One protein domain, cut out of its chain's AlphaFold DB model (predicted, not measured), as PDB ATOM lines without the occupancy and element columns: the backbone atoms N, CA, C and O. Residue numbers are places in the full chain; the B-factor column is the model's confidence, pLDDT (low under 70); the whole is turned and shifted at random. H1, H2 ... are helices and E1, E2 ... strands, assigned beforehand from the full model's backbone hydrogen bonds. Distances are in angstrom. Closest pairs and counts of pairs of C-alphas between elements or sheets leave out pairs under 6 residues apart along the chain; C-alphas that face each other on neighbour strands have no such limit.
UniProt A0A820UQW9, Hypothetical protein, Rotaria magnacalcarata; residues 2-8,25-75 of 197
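This is residues 2 to 8 and 25 to 75 of the 197 residues of the protein "Hypothetical protein" of Rotaria magnacalcarata (UniProt A0A820UQW9). A single twisted sheet of four antiparallel strands, with no helix on either face, makes the body, and a loop with one very short helix, H1, lies beyond one end of E3 and E4 and adds to the length. A second long loop, residues 32 to 42, arches away from the sheet on its way from E2 past E1 to E3. The printed part has 58 residues with four named strands and one named helix, in the order E1, E2, E3, H1, E4; across the sheet the order is E2, E1, E3, E4. The class is mostly strand, though under half of the residues are in named elements. The whole is loose, with a radius of gyration of the C-alphas of 14.0 A, and only just elongated, with spans of 39 by 20 by 19 A.

E1, residues 2 to 6, begins with C-alpha 2 at (254.673, 197.680, 216.781) and is 13.3 A long from first to last C-alpha. E2, residues 27 to 31, measures 13.6 A. E3, residues 43 to 48, measures 16.6 A and begins with C-alpha 43 at (258.449, 193.043, 210.675). H1, residues 61 to 64, measures 5.1 A. E4, residues 66 to 71, measures 17.1 A and ends with C-alpha 71 at (257.018, 189.492, 208.391).

E1 and E3 are the inner strands of the sheet. They are antiparallel at 175 degrees between their directions, with N 4 and O 43 within hydrogen-bond range at 2.8 A. E2, an edge strand, is antiparallel to E1 at 154 degrees; N 30 and O 3 are 2.8 A apart. E4, the other edge strand, is antiparallel to E3 at 161 degrees; N 44 and O 70, and N 66 and O 48, are each 2.8 A apart. The C-alphas of residues 45 and 69, which face each other, are 4.6 A apart. E2 and E4 are apart. From edge to edge the strands' lines turn by 44 degrees. H1 is not on the sheet, and it is apart from E1 and E2. With four residues, H1 is too short for any O i to N i+4 pair; its one O i to N i+3 pair is not within range.

The C-alphas farthest apart, those of Pro 25 and Lys 54, are 41.0 A apart. Residues 9 to 24 are not printed, and C-alphas 8 and 25 are 7.2 A apart across this cut, which falls in the link from E1 to E2. The links from E2 to E3, 11 residues, and from E3 to H1, 12 residues, are long; that from H1 to E4 is tight. The mean pLDDT of the printed part is 81.3; it is under 70 at residues 3 to 4, 6 to 8, 25 and 33 to 37.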
ATOM      1  N   PHE A   2     253.298 197.201 216.967       71.50
ATOM      2  CA  PHE A   2     254.673 197.680 216.781       71.50
ATOM      3  C   PHE A   2     255.197 197.230 215.421       71.50
ATOM      4  O   PHE A   2     255.038 196.067 215.058       71.50
ATOM      5  N   TYR A   3     255.860 198.119 214.692       68.12
ATOM      6  CA  TYR A   3     256.518 197.777 213.433       68.12
ATOM      7  C   TYR A   3     258.015 198.036 213.545       68.12
ATOM      8  O   TYR A   3     258.442 199.055 214.090       68.12
ATOM      9  N   TYR A   4     258.810 197.123 213.006       69.00
ATOM     10  CA  TYR A   4     260.242 197.264 212.827       69.00
ATOM     11  C   TYR A   4     260.542 197.273 211.334       69.00
ATOM     12  O   TYR A   4     260.452 196.241 210.671       69.00
ATOM     13  N   GLN A   5     260.876 198.442 210.795       75.56
ATOM     14  CA  GLN A   5     261.080 198.595 209.357       75.56
ATOM     15  C   GLN A   5     262.148 199.636 209.033       75.56
ATOM     16  O   GLN A   5     262.497 200.493 209.855       75.56
ATOM     17  N   GLU A   6     262.701 199.541 207.826       65.19
ATOM     18  CA  GLU A   6     263.586 200.569 207.298       65.19
ATOM     19  C   GLU A   6     262.774 201.814 206.937       65.19
ATOM     20  O   GLU A   6     261.746 201.751 206.265       65.19
ATOM     21  N   SER A   7     263.229 202.975 207.400       52.84
ATOM     22  CA  SER A   7     262.630 204.247 207.011       52.84
ATOM     23  C   SER A   7     263.090 204.594 205.597       52.84
ATOM     24  O   SER A   7     264.271 204.893 205.403       52.84
ATOM     25  N   LYS A   8     262.165 204.690 204.632       52.03
ATOM     26  CA  LYS A   8     262.385 205.626 203.518       52.03
ATOM     27  C   LYS A   8     262.501 207.011 204.146       52.03
ATOM     28  O   LYS A   8     261.733 207.341 205.052       52.03
ATOM     29  N   PRO A  25     270.071 203.309 205.004       60.72
ATOM     30  CA  PRO A  25     268.746 203.072 205.569       60.72
ATOM     31  C   PRO A  25     268.827 202.873 207.091       60.72
ATOM     32  O   PRO A  25     269.533 201.999 207.596       60.72
ATOM     33  N   LYS A  26     268.135 203.737 207.847       73.62
ATOM     34  CA  LYS A  26     268.067 203.656 209.312       73.62
ATOM     35  C   LYS A  26     266.867 202.801 209.706       73.62
ATOM     36  O   LYS A  26     265.728 203.137 209.378       73.62
ATOM     37  N   LYS A  27     267.122 201.725 210.451       74.25
ATOM     38  CA  LYS A  27     266.076 200.879 211.043       74.25
ATOM     39  C   LYS A  27     265.359 201.648 212.157       74.25
ATOM     40  O   LYS A  27     266.019 202.285 212.981       74.25
ATOM     41  N   ARG A  28     264.024 201.613 212.181       76.00
ATOM     42  CA  ARG A  28     263.200 202.338 213.162       76.00
ATOM     43  C   ARG A  28     262.119 201.421 213.738       76.00
ATOM     44  O   ARG A  28     261.507 200.648 213.008       76.00
ATOM     45  N   VAL A  29     261.881 201.544 215.045       79.69
ATOM     46  CA  VAL A  29     260.699 200.980 215.715       79.69
ATOM     47  C   VAL A  29     259.597 202.033 215.691       79.69
ATOM     48  O   VAL A  29     259.830 203.177 216.082       79.69
ATOM     49  N   MET A  30     258.413 201.658 215.222       76.00
ATOM     50  CA  MET A  30     257.247 202.536 215.128       76.00
ATOM     51  C   MET A  30     256.091 201.939 215.929       76.00
ATOM     52  O   MET A  30     255.915 200.721 215.968       76.00
ATOM     53  N   ILE A  31     255.317 202.807 216.577       76.56
ATOM     54  CA  ILE A  31     254.113 202.438 217.322       76.56
ATOM     55  C   ILE A  31     252.938 203.062 216.581       76.56
ATOM     56  O   ILE A  31     252.921 204.275 216.394       76.56
ATOM     57  N   SER A  32     251.975 202.244 216.173       75.19
ATOM     58  CA  SER A  32     250.733 202.713 215.558       75.19
ATOM     59  C   SER A  32     249.536 202.013 216.192       75.19
ATOM     60  O   SER A  32     249.613 200.866 216.666       75.19
ATOM     61  N   THR A  33     248.419 202.732 216.214       69.81
ATOM     62  CA  THR A  33     247.094 202.219 216.569       69.81
ATOM     63  C   THR A  33     246.323 201.698 215.352       69.81
ATOM     64  O   THR A  33     245.175 201.303 215.515       69.81
ATOM     65  N   GLY A  34     246.941 201.660 214.166       64.81
ATOM     66  CA  GLY A  34     246.303 201.295 212.896       64.81
ATOM     67  C   GLY A  34     245.798 202.497 212.095       64.81
ATOM     68  O   GLY A  34     244.885 202.347 211.292       64.81
ATOM     69  N   ASP A  35     246.341 203.691 212.336       68.19
ATOM     70  CA  ASP A  35     246.072 204.874 211.525       68.19
ATOM     71  C   ASP A  35     246.791 204.784 210.166       68.19
ATOM     72  O   ASP A  35     247.927 204.320 210.083       68.19
ATOM     73  N   GLU A  36     246.144 205.245 209.091       64.00
ATOM     74  CA  GLU A  36     246.621 205.120 207.697       64.00
ATOM     75  C   GLU A  36     247.944 205.858 207.401       64.00
ATOM     76  O   GLU A  36     248.469 205.784 206.291       64.00
ATOM     77  N   SER A  37     248.510 206.568 208.380       66.00
ATOM     78  CA  SER A  37     249.684 207.423 208.198       66.00
ATOM     79  C   SER A  37     250.984 206.651 207.927       66.00
ATOM     80  O   SER A  37     251.941 207.234 207.413       66.00
ATOM     81  N   VAL A  38     251.042 205.348 208.244       71.06
ATOM     82  CA  VAL A  38     252.254 204.527 208.092       71.06
ATOM     83  C   VAL A  38     251.939 203.154 207.505       71.06
ATOM     84  O   VAL A  38     251.330 202.304 208.151       71.06
ATOM     85  N   SER A  39     252.446 202.889 206.300       77.81
ATOM     86  CA  SER A  39     252.392 201.556 205.695       77.81
ATOM     87  C   SER A  39     253.356 200.581 206.380       77.81
ATOM     88  O   SER A  39     254.515 200.912 206.661       77.81
ATOM     89  N   LEU A  40     252.890 199.349 206.593       81.88
ATOM     90  CA  LEU A  40     253.697 198.233 207.080       81.88
ATOM     91  C   LEU A  40     254.551 197.664 205.934       81.88
ATOM     92  O   LEU A  40     254.025 197.182 204.937       81.88
ATOM     93  N   THR A  41     255.873 197.725 206.086       85.44
ATOM     94  CA  THR A  41     256.859 197.291 205.076       85.44
ATOM     95  C   THR A  41     257.989 196.436 205.650       85.44
ATOM     96  O   THR A  41     258.898 196.055 204.917       85.44
ATOM     97  N   GLY A  42     257.949 196.141 206.951       87.69
ATOM     98  CA  GLY A  42     258.936 195.312 207.639       87.69
ATOM     99  C   GLY A  42     258.288 194.292 208.568       87.69
ATOM    100  O   GLY A  42     257.209 193.772 208.294       87.69
ATOM    101  N   VAL A  43     258.932 194.025 209.701       89.62
ATOM    102  CA  VAL A  43     258.449 193.043 210.675       89.62
ATOM    103  C   VAL A  43     257.443 193.687 211.620       89.62
ATOM    104  O   VAL A  43     257.722 194.683 212.287       89.62
ATOM    105  N   LEU A  44     256.269 193.084 211.706       88.50
ATOM    106  CA  LEU A  44     255.206 193.415 212.632       88.50
ATOM    107  C   LEU A  44     255.348 192.583 213.915       88.50
ATOM    108  O   LEU A  44     255.415 191.361 213.861       88.50
ATOM    109  N   TYR A  45     255.302 193.247 215.068       89.50
ATOM    110  CA  TYR A  45     255.125 192.641 216.383       89.50
ATOM    111  C   TYR A  45     253.803 193.099 217.013       89.50
ATOM    112  O   TYR A  45     253.489 194.297 217.065       89.50
ATOM    113  N   TYR A  46     253.024 192.156 217.534       87.38
ATOM    114  CA  TYR A  46     251.742 192.442 218.165       87.38
ATOM    115  C   TYR A  46     251.591 191.738 219.512       87.38
ATOM    116  O   TYR A  46     252.192 190.701 219.780       87.38
ATOM    117  N   PHE A  47     250.769 192.346 220.363       88.75
ATOM    118  CA  PHE A  47     250.461 191.868 221.701       88.75
ATOM    119  C   PHE A  47     248.946 191.942 221.880       88.75
ATOM    120  O   PHE A  47     248.368 193.025 221.782       88.75
ATOM    121  N   VAL A  48     248.304 190.799 222.110       88.56
ATOM    122  CA  VAL A  48     246.863 190.694 222.347       88.56
ATOM    123  C   VAL A  48     246.636 190.320 223.799       88.56
ATOM    124  O   VAL A  48     247.267 189.408 224.324       88.56
ATOM    125  N   ARG A  49     245.706 191.016 224.447       89.75
ATOM    126  CA  ARG A  49     245.259 190.693 225.800       89.75
ATOM    127  C   ARG A  49     243.853 190.094 225.726       89.75
ATOM    128  O   ARG A  49     242.899 190.870 225.652       89.75
ATOM    129  N   PRO A  50     243.711 188.757 225.734       84.75
ATOM    130  CA  PRO A  50     242.406 188.108 225.610       84.75
ATOM    131  C   PRO A  50     241.520 188.335 226.844       84.75
ATOM    132  O   PRO A  50     240.309 188.471 226.716       84.75
ATOM    133  N   ASN A  51     242.119 188.448 228.037       81.81
ATOM    134  CA  ASN A  51     241.388 188.573 229.297       81.81
ATOM    135  C   ASN A  51     241.346 190.029 229.784       81.81
ATOM    136  O   ASN A  51     242.263 190.536 230.444       81.81
ATOM    137  N   GLN A  52     240.245 190.718 229.490       82.88
ATOM    138  CA  GLN A  52     239.904 192.002 230.110       82.88
ATOM    139  C   GLN A  52     238.823 191.769 231.182       82.88
ATOM    140  O   GLN A  52     237.913 190.984 230.926       82.88
ATOM    141  N   PRO A  53     238.897 192.381 232.389       83.56
ATOM    142  CA  PRO A  53     239.691 193.558 232.776       83.56
ATOM    143  C   PRO A  53     240.923 193.293 233.676       83.56
ATOM    144  O   PRO A  53     241.548 194.251 234.135       83.56
ATOM    145  N   LYS A  54     241.347 192.041 233.902       86.81
ATOM    146  CA  LYS A  54     242.454 191.670 234.823       86.81
ATOM    147  C   LYS A  54     243.786 192.395 234.557       86.81
ATOM    148  O   LYS A  54     244.388 192.184 233.510       86.81
ATOM    149  N   ALA A  55     244.258 193.229 235.486       88.69
ATOM    150  CA  ALA A  55     245.458 194.053 235.292       88.69
ATOM    151  C   ALA A  55     246.714 193.233 234.929       88.69
ATOM    152  O   ALA A  55     246.989 192.197 235.540       88.69
ATOM    153  N   VAL A  56     247.492 193.735 233.963       90.81
ATOM    154  CA  VAL A  56     248.777 193.142 233.562       90.81
ATOM    155  C   VAL A  56     249.867 193.628 234.513       90.81
ATOM    156  O   VAL A  56     250.038 194.828 234.718       90.81
ATOM    157  N   THR A  57     250.601 192.689 235.097       93.25
ATOM    158  CA  THR A  57     251.732 192.906 236.003       93.25
ATOM    159  C   THR A  57     252.948 192.131 235.486       93.25
ATOM    160  O   THR A  57     252.778 191.165 234.739       93.25
ATOM    161  N   PRO A  58     254.181 192.473 235.904       92.88
ATOM    162  CA  PRO A  58     255.371 191.705 235.522       92.88
ATOM    163  C   PRO A  58     255.281 190.210 235.861       92.88
ATOM    164  O   PRO A  58     255.879 189.390 235.176       92.88
ATOM    165  N   ALA A  59     254.503 189.848 236.886       92.62
ATOM    166  CA  ALA A  59     254.320 188.464 237.307       92.62
ATOM    167  C   ALA A  59     253.335 187.673 236.427       92.62
ATOM    168  O   ALA A  59     253.443 186.454 236.359       92.62
ATOM    169  N   ASN A  60     252.372 188.334 235.773       90.62
ATOM    170  CA  ASN A  60     251.329 187.659 234.989       90.62
ATOM    171  C   ASN A  60     251.412 187.918 233.475       90.62
ATOM    172  O   ASN A  60     250.648 187.329 232.719       90.62
ATOM    173  N   ILE A  61     252.344 188.758 233.013       90.38
ATOM    174  CA  ILE A  61     252.440 189.152 231.601       90.38
ATOM    175  C   ILE A  61     252.568 187.956 230.647       90.38
ATOM    176  O   ILE A  61     251.957 187.968 229.585       90.38
ATOM    177  N   VAL A  62     253.284 186.902 231.051       89.31
ATOM    178  CA  VAL A  62     253.506 185.691 230.239       89.31
ATOM    179  C   VAL A  62     252.212 184.907 229.995       89.31
ATOM    180  O   VAL A  62     252.079 184.250 228.971       89.31
ATOM    181  N   THR A  63     251.250 184.975 230.918       89.25
ATOM    182  CA  THR A  63     249.970 184.256 230.807       89.25
ATOM    183  C   THR A  63     248.832 185.145 230.314       89.25
ATOM    184  O   THR A  63     247.854 184.649 229.769       89.25
ATOM    185  N   GLU A  64     248.925 186.456 230.538       89.19
ATOM    186  CA  GLU A  64     247.861 187.413 230.210       89.19
ATOM    187  C   GLU A  64     248.022 188.061 228.829       89.19
ATOM    188  O   GLU A  64     247.085 188.700 228.344       89.19
ATOM    189  N   VAL A  65     249.193 187.934 228.199       90.56
ATOM    190  CA  VAL A  65     249.496 188.562 226.912       90.56
ATOM    191  C   VAL A  65     249.948 187.516 225.902       90.56
ATOM    192  O   VAL A  65     250.930 186.809 226.108       90.56
ATOM    193  N   VAL A  66     249.257 187.474 224.767       90.19
ATOM    194  CA  VAL A  66     249.663 186.717 223.586       90.19
ATOM    195  C   VAL A  66     250.551 187.608 222.735       90.19
ATOM    196  O   VAL A  66     250.119 188.665 222.280       90.19
ATOM    197  N   PHE A  67     251.787 187.181 222.520       90.69
ATOM    198  CA  PHE A  67     252.725 187.833 221.616       90.69
ATOM    199  C   PHE A  67     252.733 187.125 220.262       90.69
ATOM    200  O   PHE A  67     252.687 185.898 220.205       90.69
ATOM    201  N   GLY A  68     252.839 187.894 219.182       90.06
ATOM    202  CA  GLY A  68     253.065 187.346 217.854       90.06
ATOM    203  C   GLY A  68     253.885 188.270 216.967       90.06
ATOM    204  O   GLY A  68     254.013 189.473 217.217       90.06
ATOM    205  N   GLN A  69     254.446 187.669 215.924       91.88
ATOM    206  CA  GLN A  69     255.289 188.319 214.933       91.88
ATOM    207  C   GLN A  69     254.823 187.917 213.531       91.88
ATOM    208  O   GLN A  69     254.512 186.752 213.301       91.88
ATOM    209  N   LEU A  70     254.795 188.870 212.603       92.12
ATOM    210  CA  LEU A  70     254.519 188.654 211.182       92.12
ATOM    211  C   LEU A  70     255.552 189.418 210.354       92.12
ATOM    212  O   LEU A  70     255.878 190.556 210.684       92.12
ATOM    213  N   ASP A  71     256.070 188.823 209.283       91.12
ATOM    214  CA  ASP A  71     257.018 189.492 208.391       91.12
ATOM    215  C   ASP A  71     256.314 189.998 207.125       91.12
ATOM    216  O   ASP A  71     255.942 189.233 206.239       91.12
ATOM    217  N   ALA A  72     256.118 191.311 207.031       89.38
ATOM    218  CA  ALA A  72     255.553 191.945 205.843       89.38
ATOM    219  C   ALA A  72     256.634 192.483 204.890       89.38
ATOM    220  O   ALA A  72     256.311 193.151 203.900       89.38
ATOM    221  N   SER A  73     257.914 192.219 205.173       87.94
ATOM    222  CA  SER A  73     259.025 192.658 204.331       87.94
ATOM    223  C   SER A  73     258.852 192.137 202.910       87.94
ATOM    224  O   SER A  73     258.410 191.011 202.689       87.94
ATOM    225  N   ASN A  74     259.195 192.959 201.918       85.06
ATOM    226  CA  ASN A  74     259.092 192.602 200.497       85.06
ATOM    227  C   ASN A  74     257.679 192.166 200.050       85.06
ATOM    228  O   ASN A  74     257.546 191.414 199.091       85.06
ATOM    229  N   GLY A  75     256.623 192.623 200.735       82.50
ATOM    230  CA  GLY A  75     255.239 192.279 200.392       82.50
ATOM    231  C   GLY A  75     254.785 190.897 200.871       82.50
ATOM    232  O   GLY A  75     253.712 190.449 200.483       82.50
TER     233      GLY A  75